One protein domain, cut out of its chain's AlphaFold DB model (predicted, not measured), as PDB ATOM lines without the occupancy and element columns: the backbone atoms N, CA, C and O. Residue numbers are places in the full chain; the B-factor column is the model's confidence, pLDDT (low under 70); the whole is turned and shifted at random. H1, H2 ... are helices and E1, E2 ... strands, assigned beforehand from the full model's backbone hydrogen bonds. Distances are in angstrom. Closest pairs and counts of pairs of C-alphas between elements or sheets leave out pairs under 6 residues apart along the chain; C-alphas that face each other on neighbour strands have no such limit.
ATOM      1  N   LYS A   5      -8.193  60.515 116.618       49.22
ATOM      2  CA  LYS A   5      -7.027  60.688 117.511       49.22
ATOM      3  C   LYS A   5      -5.784  61.298 116.844       49.22
ATOM      4  O   LYS A   5      -4.985  61.932 117.531       49.22
ATOM      5  N   LYS A   6      -5.585  61.112 115.530       48.00
ATOM      6  CA  LYS A   6      -4.461  61.737 114.797       48.00
ATOM      7  C   LYS A   6      -4.716  63.224 114.539       48.00
ATOM      8  O   LYS A   6      -3.768  63.998 114.489       48.00
ATOM      9  N   MET A   7      -5.986  63.618 114.447       51.53
ATOM     10  CA  MET A   7      -6.399  65.000 114.198       51.53
ATOM     11  C   MET A   7      -6.199  65.887 115.439       51.53
ATOM     12  O   MET A   7      -5.795  67.037 115.311       51.53
ATOM     13  N   THR A   8      -6.353  65.327 116.646       51.88
ATOM     14  CA  THR A   8      -6.143  66.058 117.911       51.88
ATOM     15  C   THR A   8      -4.668  66.368 118.196       51.88
ATOM     16  O   THR A   8      -4.366  67.421 118.746       51.88
ATOM     17  N   ARG A   9      -3.727  65.491 117.805       50.09
ATOM     18  CA  ARG A   9      -2.280  65.747 117.983       50.09
ATOM     19  C   ARG A   9      -1.710  66.725 116.957       50.09
ATOM     20  O   ARG A   9      -0.746  67.415 117.259       50.09
ATOM     21  N   LEU A  10      -2.308  66.791 115.768       50.28
ATOM     22  CA  LEU A  10      -1.869  67.704 114.715       50.28
ATOM     23  C   LEU A  10      -2.355  69.141 114.962       50.28
ATOM     24  O   LEU A  10      -1.651  70.086 114.628       50.28
ATOM     25  N   ALA A  11      -3.510  69.309 115.614       51.53
ATOM     26  CA  ALA A  11      -4.042  70.625 115.969       51.53
ATOM     27  C   ALA A  11      -3.229  71.342 117.067       51.53
ATOM     28  O   ALA A  11      -3.207  72.568 117.102       51.53
ATOM     29  N   LEU A  12      -2.523  70.603 117.935       50.72
ATOM     30  CA  LEU A  12      -1.751  71.191 119.039       50.72
ATOM     31  C   LEU A  12      -0.369  71.728 118.611       50.72
ATOM     32  O   LEU A  12       0.237  72.497 119.346       50.72
ATOM     33  N   LEU A  13       0.129  71.359 117.423       51.75
ATOM     34  CA  LEU A  13       1.445  71.791 116.921       51.75
ATOM     35  C   LEU A  13       1.393  73.026 116.006       51.75
ATOM     36  O   LEU A  13       2.438  73.549 115.635       51.75
ATOM     37  N   ILE A  14       0.200  73.513 115.652       53.53
ATOM     38  CA  ILE A  14       0.022  74.641 114.715       53.53
ATOM     39  C   ILE A  14      -0.286  75.959 115.468       53.53
ATOM     40  O   ILE A  14      -0.335  77.031 114.876       53.53
ATOM     41  N   GLY A  15      -0.456  75.912 116.795       55.28
ATOM     42  CA  GLY A  15      -1.000  77.019 117.592       55.28
ATOM     43  C   GLY A  15      -0.019  78.053 118.160       55.28
ATOM     44  O   GLY A  15      -0.471  78.941 118.875       55.28
ATOM     45  N   SER A  16       1.291  77.977 117.909       58.56
ATOM     46  CA  SER A  16       2.271  78.792 118.659       58.56
ATOM     47  C   SER A  16       3.268  79.587 117.814       58.56
ATOM     48  O   SER A  16       4.355  79.900 118.287       58.56
ATOM     49  N   MET A  17       2.898  79.979 116.593       58.34
ATOM     50  CA  MET A  17       3.665  80.957 115.806       58.34
ATOM     51  C   MET A  17       2.938  82.309 115.761       58.34
ATOM     52  O   MET A  17       2.732  82.893 114.700       58.34
ATOM     53  N   ALA A  18       2.515  82.822 116.920       60.22
ATOM     54  CA  ALA A  18       2.228  84.246 117.035       60.22
ATOM     55  C   ALA A  18       3.579  84.969 116.962       60.22
ATOM     56  O   ALA A  18       4.280  85.097 117.964       60.22
ATOM     57  N   LEU A  19       3.991  85.357 115.753       59.94
ATOM     58  CA  LEU A  19       5.118  86.261 115.564       59.94
ATOM     59  C   LEU A  19       4.784  87.537 116.338       59.94
ATOM     60  O   LEU A  19       3.936  88.321 115.915       59.94
ATOM     61  N   LEU A  20       5.418  87.727 117.494       58.53
ATOM     62  CA  LEU A  20       5.437  89.004 118.191       58.53
ATOM     63  C   LEU A  20       6.228  89.972 117.309       58.53
ATOM     64  O   LEU A  20       7.425  90.181 117.504       58.53
ATOM     65  N   THR A  21       5.575  90.542 116.297       57.28
ATOM     66  CA  THR A  21       6.065  91.738 115.620       57.28
ATOM     67  C   THR A  21       5.960  92.865 116.631       57.28
ATOM     68  O   THR A  21       4.950  93.562 116.725       57.28
ATOM     69  N   ALA A  22       6.984  92.989 117.467       57.09
ATOM     70  CA  ALA A  22       7.158  94.149 118.306       57.09
ATOM     71  C   ALA A  22       7.346  95.349 117.373       57.09
ATOM     72  O   ALA A  22       8.376  95.465 116.710       57.09
ATOM     73  N   CYS A  23       6.320  96.192 117.252       59.22
ATOM     74  CA  CYS A  23       6.382  97.387 116.422       59.22
ATOM     75  C   CYS A  23       7.435  98.337 117.002       59.22
ATOM     76  O   CYS A  23       7.174  99.045 117.977       59.22
ATOM     77  N   THR A  24       8.627  98.347 116.412       60.66
ATOM     78  CA  THR A  24       9.619  99.401 116.620       60.66
ATOM     79  C   THR A  24       9.142 100.633 115.854       60.66
ATOM     80  O   THR A  24       8.845 100.528 114.663       60.66
ATOM     81  N   ARG A  25       9.034 101.791 116.506       69.12
ATOM     82  CA  ARG A  25       8.633 103.051 115.860       69.12
ATOM     83  C   ARG A  25       9.848 103.962 115.706       69.12
ATOM     84  O   ARG A  25       9.949 104.965 116.390       69.12
ATOM     85  N   ALA A  26      10.777 103.574 114.838       77.12
ATOM     86  CA  ALA A  26      11.806 104.488 114.351       77.12
ATOM     87  C   ALA A  26      11.348 105.052 113.000       77.12
ATOM     88  O   ALA A  26      10.932 104.295 112.121       77.12
ATOM     89  N   VAL A  27      11.362 106.373 112.873       84.88
ATOM     90  CA  VAL A  27      11.075 107.133 111.654       84.88
ATOM     91  C   VAL A  27      12.344 107.285 110.818       84.88
ATOM     92  O   VAL A  27      12.264 107.219 109.593       84.88
ATOM     93  N   SER A  28      13.508 107.446 111.455       90.31
ATOM     94  CA  SER A  28      14.804 107.415 110.761       90.31
ATOM     95  C   SER A  28      15.311 105.980 110.587       90.31
ATOM     96  O   SER A  28      15.038 105.105 111.413       90.31
ATOM     97  N   ASP A  29      16.111 105.748 109.544       91.19
ATOM     98  CA  ASP A  29      16.861 104.498 109.381       91.19
ATOM     99  C   ASP A  29      18.114 104.531 110.268       91.19
ATOM    100  O   ASP A  29      19.158 105.070 109.890       91.19
ATOM    101  N   VAL A  30      17.968 104.048 111.504       92.12
ATOM    102  CA  VAL A  30      19.026 104.039 112.521       92.12
ATOM    103  C   VAL A  30      19.726 102.684 112.517       92.12
ATOM    104  O   VAL A  30      19.106 101.642 112.751       92.12
ATOM    105  N   ASN A  31      21.035 102.694 112.288       91.81
ATOM    106  CA  ASN A  31      21.844 101.484 112.228       91.81
ATOM    107  C   ASN A  31      22.119 100.878 113.625       91.81
ATOM    108  O   ASN A  31      21.690 101.377 114.668       91.81
ATOM    109  N   GLY A  32      22.850  99.761 113.651       90.50
ATOM    110  CA  GLY A  32      23.206  99.055 114.888       90.50
ATOM    111  C   GLY A  32      24.148  99.811 115.831       90.50
ATOM    112  O   GLY A  32      24.320  99.365 116.952       90.50
ATOM    113  N   GLU A  33      24.734 100.929 115.397       91.56
ATOM    114  CA  GLU A  33      25.585 101.804 116.216       91.56
ATOM    115  C   GLU A  33      24.845 103.070 116.683       91.56
ATOM    116  O   GLU A  33      25.475 104.009 117.170       91.56
ATOM    117  N   GLY A  34      23.527 103.151 116.470       92.00
ATOM    118  CA  GLY A  34      22.744 104.324 116.856       92.00
ATOM    119  C   GLY A  34      23.023 105.551 115.992       92.00
ATOM    120  O   GLY A  34      22.943 106.679 116.470       92.00
ATOM    121  N   LYS A  35      23.372 105.354 114.718       93.94
ATOM    122  CA  LYS A  35      23.646 106.438 113.765       93.94
ATOM    123  C   LYS A  35      22.737 106.352 112.553       93.94
ATOM    124  O   LYS A  35      22.248 105.282 112.197       93.94
ATOM    125  N   THR A  36      22.555 107.486 111.891       94.31
ATOM    126  CA  THR A  36      21.860 107.579 110.610       94.31
ATOM    127  C   THR A  36      22.499 108.668 109.760       94.31
ATOM    128  O   THR A  36      22.915 109.699 110.288       94.31
ATOM    129  N   ASP A  37      22.548 108.453 108.447       94.56
ATOM    130  CA  ASP A  37      22.966 109.481 107.489       94.56
ATOM    131  C   ASP A  37      21.803 110.411 107.101       94.56
ATOM    132  O   ASP A  37      22.008 111.434 106.449       94.56
ATOM    133  N   ASN A  38      20.569 110.066 107.491       93.12
ATOM    134  CA  ASN A  38      19.371 110.810 107.121       93.12
ATOM    135  C   ASN A  38      18.359 110.825 108.276       93.12
ATOM    136  O   ASN A  38      17.446 110.002 108.346       93.12
ATOM    137  N   ALA A  39      18.550 111.761 109.207       93.19
ATOM    138  CA  ALA A  39      17.647 111.938 110.337       93.19
ATOM    139  C   ALA A  39      16.305 112.519 109.866       93.19
ATOM    140  O   ALA A  39      16.258 113.610 109.293       93.19
ATOM    141  N   ILE A  40      15.210 111.809 110.146       94.44
ATOM    142  CA  ILE A  40      13.857 112.230 109.775       94.44
ATOM    143  C   ILE A  40      13.112 112.661 111.033       94.44
ATOM    144  O   ILE A  40      12.887 111.867 111.948       94.44
ATOM    145  N   PHE A  41      12.695 113.923 111.064       94.25
ATOM    146  CA  PHE A  41      11.890 114.464 112.154       94.25
ATOM    147  C   PHE A  41      10.397 114.319 111.828       94.25
ATOM    148  O   PHE A  41       9.966 114.741 110.752       94.25
ATOM    149  N   PRO A  42       9.594 113.723 112.725       92.38
ATOM    150  CA  PRO A  42       8.158 113.578 112.516       92.38
ATOM    151  C   PRO A  42       7.442 114.934 112.520       92.38
ATOM    152  O   PRO A  42       7.873 115.886 113.171       92.38
ATOM    153  N   ASP A  43       6.297 115.006 111.837       93.88
ATOM    154  CA  ASP A  43       5.419 116.174 111.920       93.88
ATOM    155  C   ASP A  43       4.940 116.378 113.365       93.88
ATOM    156  O   ASP A  43       4.480 115.438 114.016       93.88
ATOM    157  N   LYS A  44       5.014 117.615 113.869       94.19
ATOM    158  CA  LYS A  44       4.652 117.955 115.255       94.19
ATOM    159  C   LYS A  44       3.216 117.577 115.625       94.19
ATOM    160  O   LYS A  44       2.953 117.323 116.795       94.19
ATOM    161  N   SER A  45       2.293 117.522 114.666       93.62
ATOM    162  CA  SER A  45       0.906 117.094 114.899       93.62
ATOM    163  C   SER A  45       0.782 115.625 115.315       93.62
ATOM    164  O   SER A  45      -0.233 115.242 115.889       93.62
ATOM    165  N   HIS A  46       1.811 114.807 115.076       93.19
ATOM    166  CA  HIS A  46       1.872 113.410 115.513       93.19
ATOM    167  C   HIS A  46       2.490 113.232 116.909       93.19
ATOM    168  O   HIS A  46       2.626 112.097 117.377       93.19
ATOM    169  N   ALA A  47       2.892 114.318 117.573       95.25
ATOM    170  CA  ALA A  47       3.397 114.257 118.935       95.25
ATOM    171  C   ALA A  47       2.293 113.781 119.891       95.25
ATOM    172  O   ALA A  47       1.146 114.219 119.809       95.25
ATOM    173  N   VAL A  48       2.652 112.917 120.844       94.50
ATOM    174  CA  VAL A  48       1.762 112.582 121.969       94.50
ATOM    175  C   VAL A  48       1.610 113.772 122.918       94.50
ATOM    176  O   VAL A  48       0.621 113.867 123.638       94.50
ATOM    177  N   ARG A  49       2.586 114.690 122.889       93.88
ATOM    178  CA  ARG A  49       2.612 115.940 123.646       93.88
ATOM    179  C   ARG A  49       2.997 117.099 122.719       93.88
ATOM    180  O   ARG A  49       4.176 117.359 122.486       93.88
ATOM    181  N   THR A  50       1.989 117.728 122.114       93.81
ATOM    182  CA  THR A  50       2.141 118.717 121.026       93.81
ATOM    183  C   THR A  50       2.576 120.105 121.496       93.81
ATOM    184  O   THR A  50       3.093 120.885 120.698       93.81
ATOM    185  N   ASP A  51       2.396 120.407 122.778       94.25
ATOM    186  CA  ASP A  51       2.775 121.655 123.444       94.25
ATOM    187  C   ASP A  51       4.286 121.818 123.641       94.25
ATOM    188  O   ASP A  51       4.722 122.908 123.996       94.25
ATOM    189  N   GLY A  52       5.084 120.773 123.393       95.88
ATOM    190  CA  GLY A  52       6.538 120.847 123.518       95.88
ATOM    191  C   GLY A  52       6.999 121.193 124.935       95.88
ATOM    192  O   GLY A  52       6.266 121.060 125.914       95.88
ATOM    193  N   SER A  53       8.244 121.627 125.092       96.81
ATOM    194  CA  SER A  53       8.737 122.102 126.387       96.81
ATOM    195  C   SER A  53       9.719 123.250 126.246       96.81
ATOM    196  O   SER A  53      10.596 123.232 125.382       96.81
ATOM    197  N   PHE A  54       9.647 124.214 127.162       97.00
ATOM    198  CA  PHE A  54      10.765 125.118 127.420       97.00
ATOM    199  C   PHE A  54      11.838 124.341 128.186       97.00
ATOM    200  O   PHE A  54      11.789 124.236 129.409       97.00
ATOM    201  N   VAL A  55      12.751 123.719 127.441       94.56
ATOM    202  CA  VAL A  55      13.787 122.847 128.002       94.56
ATOM    203  C   VAL A  55      14.766 123.645 128.864       94.56
ATOM    204  O   VAL A  55      15.126 124.779 128.531       94.56
ATOM    205  N   ASN A  56      15.215 123.049 129.971       95.88
ATOM    206  CA  ASN A  56      16.301 123.618 130.759       95.88
ATOM    207  C   ASN A  56      17.598 123.559 129.933       95.88
ATOM    208  O   ASN A  56      18.063 122.479 129.569       95.88
ATOM    209  N   LYS A  57      18.171 124.729 129.627       95.38
ATOM    210  CA  LYS A  57      19.377 124.843 128.799       95.38
ATOM    211  C   LYS A  57      20.600 124.210 129.458       95.38
ATOM    212  O   LYS A  57      21.425 123.668 128.737       95.38
ATOM    213  N   ASP A  58      20.695 124.244 130.785       97.81
ATOM    214  CA  ASP A  58      21.811 123.628 131.507       97.81
ATOM    215  C   ASP A  58      21.749 122.105 131.356       97.81
ATOM    216  O   ASP A  58      22.734 121.495 130.958       97.81
ATOM    217  N   ASN A  59      20.565 121.500 131.511       97.69
ATOM    218  CA  ASN A  59      20.382 120.067 131.257       97.69
ATOM    219  C   ASN A  59      20.677 119.691 129.797       97.69
ATOM    220  O   ASN A  59      21.260 118.642 129.536       97.69
ATOM    221  N   LEU A  60      20.282 120.539 128.839       95.81
ATOM    222  CA  LEU A  60      20.580 120.314 127.424       95.81
ATOM    223  C   LEU A  60      22.089 120.393 127.140       95.81
ATOM    224  O   LEU A  60      22.576 119.658 126.289       95.81
ATOM    225  N   ASN A  61      22.834 121.242 127.852       96.88
ATOM    226  CA  ASN A  61      24.288 121.352 127.707       96.88
ATOM    227  C   ASN A  61      25.044 120.131 128.255       96.88
ATOM    228  O   ASN A  61      26.150 119.858 127.798       96.88
ATOM    229  N   GLU A  62      24.454 119.383 129.190       98.00
ATOM    230  CA  GLU A  62      25.016 118.120 129.690       98.00
ATOM    231  C   GLU A  62      24.828 116.953 128.700       98.00
ATOM    232  O   GLU A  62      25.436 115.890 128.858       98.00
ATOM    233  N   MET A  63      24.004 117.124 127.658       97.44
ATOM    234  CA  MET A  63      23.743 116.079 126.669       97.44
ATOM    235  C   MET A  63      24.979 115.781 125.817       97.44
ATOM    236  O   MET A  63      25.511 116.642 125.119       97.44
ATOM    237  N   HIS A  64      25.395 114.515 125.815       96.75
ATOM    238  CA  HIS A  64      26.477 114.001 124.980       96.75
ATOM    239  C   HIS A  64      26.269 112.513 124.657       96.75
ATOM    240  O   HIS A  64      25.462 111.820 125.282       96.75
ATOM    241  N   ALA A  65      26.997 112.009 123.658       95.44
ATOM    242  CA  ALA A  65      26.968 110.590 123.315       95.44
ATOM    243  C   ALA A  65      27.509 109.729 124.470       95.44
ATOM    244  O   ALA A  65      28.500 110.084 125.101       95.44
ATOM    245  N   GLY A  66      26.881 108.575 124.710       94.94
ATOM    246  CA  GLY A  66      27.248 107.653 125.792       94.94
ATOM    247  C   GLY A  66      26.378 107.765 127.047       94.94
ATOM    248  O   GLY A  66      26.493 106.921 127.935       94.94
ATOM    249  N   LEU A  67      25.472 108.745 127.113       97.38
ATOM    250  CA  LEU A  67      24.453 108.795 128.158       97.38
ATOM    251  C   LEU A  67      23.473 107.623 128.040       97.38
ATOM    252  O   LEU A  67      23.019 107.252 126.956       97.38
ATOM    253  N   THR A  68      23.098 107.066 129.186       96.12
ATOM    254  CA  THR A  68      22.044 106.052 129.267       96.12
ATOM    255  C   THR A  68      20.663 106.686 129.102       96.12
ATOM    256  O   THR A  68      20.444 107.847 129.445       96.12
ATOM    257  N   LYS A  69      19.674 105.893 128.667       94.62
ATOM    258  CA  LYS A  69      18.267 106.331 128.584       94.62
ATOM    259  C   LYS A  69      17.736 106.907 129.901       94.62
ATOM    260  O   LYS A  69      16.991 107.876 129.877       94.62
ATOM    261  N   ALA A  70      18.139 106.338 131.038       96.06
ATOM    262  CA  ALA A  70      17.739 106.831 132.355       96.06
ATOM    263  C   ALA A  70      18.277 108.244 132.628       96.06
ATOM    264  O   ALA A  70      17.506 109.121 132.997       96.06
ATOM    265  N   GLN A  71      19.564 108.486 132.361       98.12
ATOM    266  CA  GLN A  71      20.163 109.819 132.505       98.12
ATOM    267  C   GLN A  71      19.503 110.834 131.567       98.12
ATOM    268  O   GLN A  71      19.244 111.967 131.954       98.12
ATOM    269  N   ILE A  72      19.172 110.420 130.343       97.38
ATOM    270  CA  ILE A  72      18.481 111.292 129.389       97.38
ATOM    271  C   ILE A  72      17.064 111.621 129.880       97.38
ATOM    272  O   ILE A  72      16.653 112.775 129.786       97.38
ATOM    273  N   TYR A  73      16.333 110.664 130.463       96.12
ATOM    274  CA  TYR A  73      15.048 110.956 131.108       96.12
ATOM    275  C   TYR A  73      15.192 111.937 132.280       96.12
ATOM    276  O   TYR A  73      14.329 112.794 132.447       96.12
ATOM    277  N   GLU A  74      16.256 111.850 133.079       97.44
ATOM    278  CA  GLU A  74      16.513 112.803 134.170       97.44
ATOM    279  C   GLU A  74      16.819 114.215 133.646       97.44
ATOM    280  O   GLU A  74      16.359 115.203 134.220       97.44
ATOM    281  N   LEU A  75      17.552 114.320 132.534       97.75
ATOM    282  CA  LEU A  75      17.937 115.599 131.932       97.75
ATOM    283  C   LEU A  75      16.790 116.254 131.149       97.75
ATOM    284  O   LEU A  75      16.522 117.446 131.321       97.75
ATOM    285  N   LEU A  76      16.124 115.494 130.280       96.75
ATOM    286  CA  LEU A  76      15.199 116.011 129.263       96.75
ATOM    287  C   LEU A  76      13.740 115.603 129.493       96.75
ATOM    288  O   LEU A  76      12.835 116.157 128.865       96.75
ATOM    289  N   GLY A  77      13.486 114.646 130.387       95.25
ATOM    290  CA  GLY A  77      12.172 114.038 130.549       95.25
ATOM    291  C   GLY A  77      11.802 113.105 129.394       95.25
ATOM    292  O   GLY A  77      12.627 112.709 128.566       95.25
ATOM    293  N   ALA A  78      10.524 112.723 129.357       94.62
ATOM    294  CA  ALA A  78      10.006 111.824 128.333       94.62
ATOM    295  C   ALA A  78       9.946 112.488 126.941       94.62
ATOM    296  O   ALA A  78       9.632 113.684 126.857       94.62
ATOM    297  N   PRO A  79      10.192 111.727 125.853       95.75
ATOM    298  CA  PRO A  79      10.073 112.243 124.495       95.75
ATOM    299  C   PRO A  79       8.651 112.711 124.189       95.75
ATOM    300  O   PRO A  79       7.666 112.270 124.786       95.75
ATOM    301  N   HIS A  80       8.533 113.622 123.225       96.62
ATOM    302  CA  HIS A  80       7.247 114.204 122.831       96.62
ATOM    303  C   HIS A  80       6.497 113.343 121.805       96.62
ATOM    304  O   HIS A  80       5.324 113.590 121.523       96.62
ATOM    305  N   PHE A  81       7.156 112.323 121.256       95.44
ATOM    306  CA  PHE A  81       6.620 111.394 120.266       95.44
ATOM    307  C   PHE A  81       6.610 109.964 120.811       95.44
ATOM    308  O   PHE A  81       7.293 109.643 121.781       95.44
ATOM    309  N   SER A  82       5.812 109.093 120.190       89.31
ATOM    310  CA  SER A  82       5.738 107.689 120.597       89.31
ATOM    311  C   SER A  82       7.029 106.951 120.244       89.31
ATOM    312  O   SER A  82       7.352 106.784 119.075       89.31
ATOM    313  N   GLU A  83       7.716 106.462 121.271       80.94
ATOM    314  CA  GLU A  83       8.987 105.733 121.184       80.94
ATOM    315  C   GLU A  83       8.833 104.236 120.830       80.94
ATOM    316  O   GLU A  83       9.797 103.564 120.465       80.94
ATOM    317  N   GLY A  84       7.608 103.695 120.887       79.00
ATOM    318  CA  GLY A  84       7.357 102.253 120.786       79.00
ATOM    319  C   GLY A  84       7.786 101.482 122.046       79.00
ATOM    320  O   GLY A  84       8.385 102.033 122.958       79.00
ATOM    321  N   MET A  85       7.446 100.191 122.133       73.44
ATOM    322  CA  MET A  85       7.657  99.422 123.376       73.44
ATOM    323  C   MET A  85       8.975  98.631 123.408       73.44
ATOM    324  O   MET A  85       9.485  98.287 124.470       73.44
ATOM    325  N   PHE A  86       9.547  98.310 122.248       75.81
ATOM    326  CA  PHE A  86      10.705  97.423 122.153       75.81
ATOM    327  C   PHE A  86      11.732  97.990 121.183       75.81
ATOM    328  O   PHE A  86      11.357  98.592 120.180       75.81
ATOM    329  N   ARG A  87      13.022  97.756 121.470       81.19
ATOM    330  CA  ARG A  87      14.166  98.143 120.618       81.19
ATOM    331  C   ARG A  87      14.080  99.599 120.136       81.19
ATOM    332  O   ARG A  87      14.250  99.873 118.955       81.19
ATOM    333  N   VAL A  88      13.787 100.514 121.059       87.81
ATOM    334  CA  VAL A  88      13.692 101.949 120.768       87.81
ATOM    335  C   VAL A  88      15.049 102.471 120.301       87.81
ATOM    336  O   VAL A  88      16.017 102.401 121.065       87.81
ATOM    337  N   LYS A  89      15.082 102.981 119.069       92.00
ATOM    338  CA  LYS A  89      16.280 103.476 118.376       92.00
ATOM    339  C   LYS A  89      16.385 104.989 118.311       92.00
ATOM    340  O   LYS A  89      17.462 105.505 118.042       92.00
ATOM    341  N   GLU A  90      15.295 105.693 118.570       93.75
ATOM    342  CA  GLU A  90      15.290 107.144 118.568       93.75
ATOM    343  C   GLU A  90      14.238 107.698 119.520       93.75
ATOM    344  O   GLU A  90      13.210 107.063 119.766       93.75
ATOM    345  N   TRP A  91      14.516 108.887 120.037       96.44
ATOM    346  CA  TRP A  91      13.593 109.739 120.769       96.44
ATOM    347  C   TRP A  91      13.547 111.101 120.110       96.44
ATOM    348  O   TRP A  91      14.590 111.675 119.815       96.44
ATOM    349  N   ASP A  92      12.342 111.631 119.938       96.62
ATOM    350  CA  ASP A  92      12.115 112.941 119.346       96.62
ATOM    351  C   ASP A  92      11.504 113.904 120.366       96.62
ATOM    352  O   ASP A  92      10.618 113.552 121.159       96.62
ATOM    353  N   TYR A  93      11.949 115.153 120.309       97.56
ATOM    354  CA  TYR A  93      11.530 116.222 121.200       97.56
ATOM    355  C   TYR A  93      11.114 117.478 120.432       97.56
ATOM    356  O   TYR A  93      11.545 117.716 119.305       97.56
ATOM    357  N   ILE A  94      10.269 118.295 121.064       98.19
ATOM    358  CA  ILE A  94       9.892 119.633 120.604       98.19
ATOM    359  C   ILE A  94      10.296 120.615 121.701       98.19
ATOM    360  O   ILE A  94       9.741 120.587 122.799       98.19
ATOM    361  N   TYR A  95      11.248 121.493 121.410       97.81
ATOM    362  CA  TYR A  95      11.751 122.480 122.360       97.81
ATOM    363  C   TYR A  95      11.380 123.902 121.977       97.81
ATOM    364  O   TYR A  95      11.392 124.279 120.804       97.81
ATOM    365  N   HIS A  96      11.119 124.706 123.000       97.62
ATOM    366  CA  HIS A  96      10.860 126.131 122.900       97.62
ATOM    367  C   HIS A  96      11.979 126.927 123.562       97.62
ATOM    368  O   HIS A  96      12.398 126.643 124.683       97.62
ATOM    369  N   PHE A  97      12.436 127.963 122.869       97.06
ATOM    370  CA  PHE A  97      13.463 128.873 123.350       97.06
ATOM    371  C   PHE A  97      12.979 130.308 123.214       97.06
ATOM    372  O   PHE A  97      12.816 130.813 122.097       97.06
ATOM    373  N   THR A  98      12.803 130.979 124.350       96.88
ATOM    374  CA  THR A  98      12.553 132.421 124.384       96.88
ATOM    375  C   THR A  98      13.783 133.165 123.872       96.88
ATOM    376  O   THR A  98      14.900 132.953 124.357       96.88
ATOM    377  N   GLN A  99      13.572 133.995 122.858       96.56
ATOM    378  CA  GLN A  99      14.576 134.848 122.234       96.56
ATOM    379  C   GLN A  99      14.711 136.181 122.995       96.56
ATOM    380  O   GLN A  99      13.844 136.510 123.810       96.56
ATOM    381  N   PRO A 100      15.772 136.977 122.742       97.69
ATOM    382  CA  PRO A 100      15.955 138.278 123.393       97.69
ATOM    383  C   PRO A 100      14.807 139.275 123.171       97.69
ATOM    384  O   PRO A 100      14.571 140.125 124.020       97.69
ATOM    385  N   ASP A 101      14.080 139.165 122.057       97.69
ATOM    386  CA  ASP A 101      12.914 139.996 121.722       97.69
ATOM    387  C   ASP A 101      11.587 139.454 122.291       97.69
ATOM    388  O   ASP A 101      10.513 139.903 121.898       97.69
ATOM    389  N   HIS A 102      11.653 138.481 123.206       97.19
ATOM    390  CA  HIS A 102      10.520 137.745 123.780       97.19
ATOM    391  C   HIS A 102       9.731 136.863 122.799       97.19
ATOM    392  O   HIS A 102       8.748 136.238 123.206       97.19
ATOM    393  N   SER A 103      10.160 136.732 121.540       98.19
ATOM    394  CA  SER A 103       9.591 135.736 120.631       98.19
ATOM    395  C   SER A 103       9.992 134.313 121.042       98.19
ATOM    396  O   SER A 103      10.982 134.090 121.745       98.19
ATOM    397  N   VAL A 104       9.213 133.318 120.613       97.88
ATOM    398  CA  VAL A 104       9.491 131.902 120.889       97.88
ATOM    399  C   VAL A 104       9.979 131.222 119.621       97.88
ATOM    400  O   VAL A 104       9.243 131.093 118.642       97.88
ATOM    401  N   ARG A 105      11.210 130.710 119.658       97.44
ATOM    402  CA  ARG A 105      11.724 129.798 118.635       97.44
ATOM    403  C   ARG A 105      11.390 128.367 119.021       97.44
ATOM    404  O   ARG A 105      11.666 127.955 120.142       97.44
ATOM    405  N   THR A 106      10.840 127.608 118.080       97.19
ATOM    406  CA  THR A 106      10.573 126.177 118.258       97.19
ATOM    407  C   THR A 106      11.550 125.357 117.429       97.19
ATOM    408  O   THR A 106      11.701 125.624 116.237       97.19
ATOM    409  N   CYS A 107      12.179 124.362 118.042       96.00
ATOM    410  CA  CYS A 107      13.098 123.425 117.399       96.00
ATOM    411  C   CYS A 107      12.649 121.988 117.685       96.00
ATOM    412  O   CYS A 107      12.042 121.731 118.722       96.00
ATOM    413  N   GLN A 108      12.964 121.061 116.784       96.75
ATOM    414  CA  GLN A 108      12.902 119.632 117.083       96.75
ATOM    415  C   GLN A 108      14.310 119.120 117.366       96.75
ATOM    416  O   GLN A 108      15.271 119.614 116.777       96.75
ATOM    417  N   ASP A 109      14.408 118.166 118.279       96.31
ATOM    418  CA  ASP A 109      15.653 117.507 118.666       96.31
ATOM    419  C   ASP A 109      15.453 115.992 118.647       96.31
ATOM    420  O   ASP A 109      14.340 115.518 118.894       96.31
ATOM    421  N   LYS A 110      16.505 115.246 118.309       96.38
ATOM    422  CA  LYS A 110      16.449 113.791 118.172       96.38
ATOM    423  C   LYS A 110      17.668 113.152 118.815       96.38
ATOM    424  O   LYS A 110      18.804 113.464 118.469       96.38
ATOM    425  N   VAL A 111      17.407 112.191 119.692       96.50
ATOM    426  CA  VAL A 111      18.423 111.353 120.327       96.50
ATOM    427  C   VAL A 111      18.362 109.967 119.703       96.50
ATOM    428  O   VAL A 111      17.286 109.382 119.626       96.50
ATOM    429  N   LEU A 112      19.504 109.443 119.258       95.50
ATOM    430  CA  LEU A 112      19.618 108.120 118.642       95.50
ATOM    431  C   LEU A 112      20.274 107.121 119.602       95.50
ATOM    432  O   LEU A 112      21.138 107.495 120.394       95.50
ATOM    433  N   PHE A 113      19.870 105.854 119.509       93.62
ATOM    434  CA  PHE A 113      20.338 104.761 120.366       93.62
ATOM    435  C   PHE A 113      20.826 103.562 119.550       93.62
ATOM    436  O   PHE A 113      20.239 103.221 118.517       93.62
TER     437      PHE A 113
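This is residues 5 to 113 of the 114 residues of the protein "Outer membrane protein assembly factor BamE" of Escherichia coli (UniProt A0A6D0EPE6). With little regular structure, the model is a long two-strand hairpin, E1 and E2, among loops, with short helices H2 and H3 to one side and a thin arm, residues 5 to 20, sticking out with H1 at its tip. The printed part has 109 residues, ordered H1, H2, H3, E1, E2; the antiparallel sheet is E1 - E2. The class is mixed, with 38 residues in named elements. It is extended, radius of gyration of the C-alphas 20.2 A, spanning 82 by 30 by 27 A.

Look first at hairpin E1, residues 90 to 98, and E2, residues 104 to 112, antiparallel at 159 degrees; N 91 and O 111 are 2.8 A apart, within hydrogen-bond range. H2, residues 57 to 61, and H3, residues 69 to 76, touch; their closest C-alphas, Asn 59 and Leu 75, are 5.1 A apart. H1, residues 5 to 11, is apart from H2. Every O i to N i+4 pair is within range in H2 and H3, 2 of 3 in H1.

Find C-alpha 5 at (-7.027, 60.688, 117.511), where H1 begins. E1 runs 26.1 A from C-alpha 90 at (15.290, 107.144, 118.568); E2 runs 25.9 A to C-alpha 112 at (19.618, 108.120, 118.642).

The printed part has no cut. Links H1 to H2 and H3 to E1 are long. Residues 5 to 25 have pLDDT under 70.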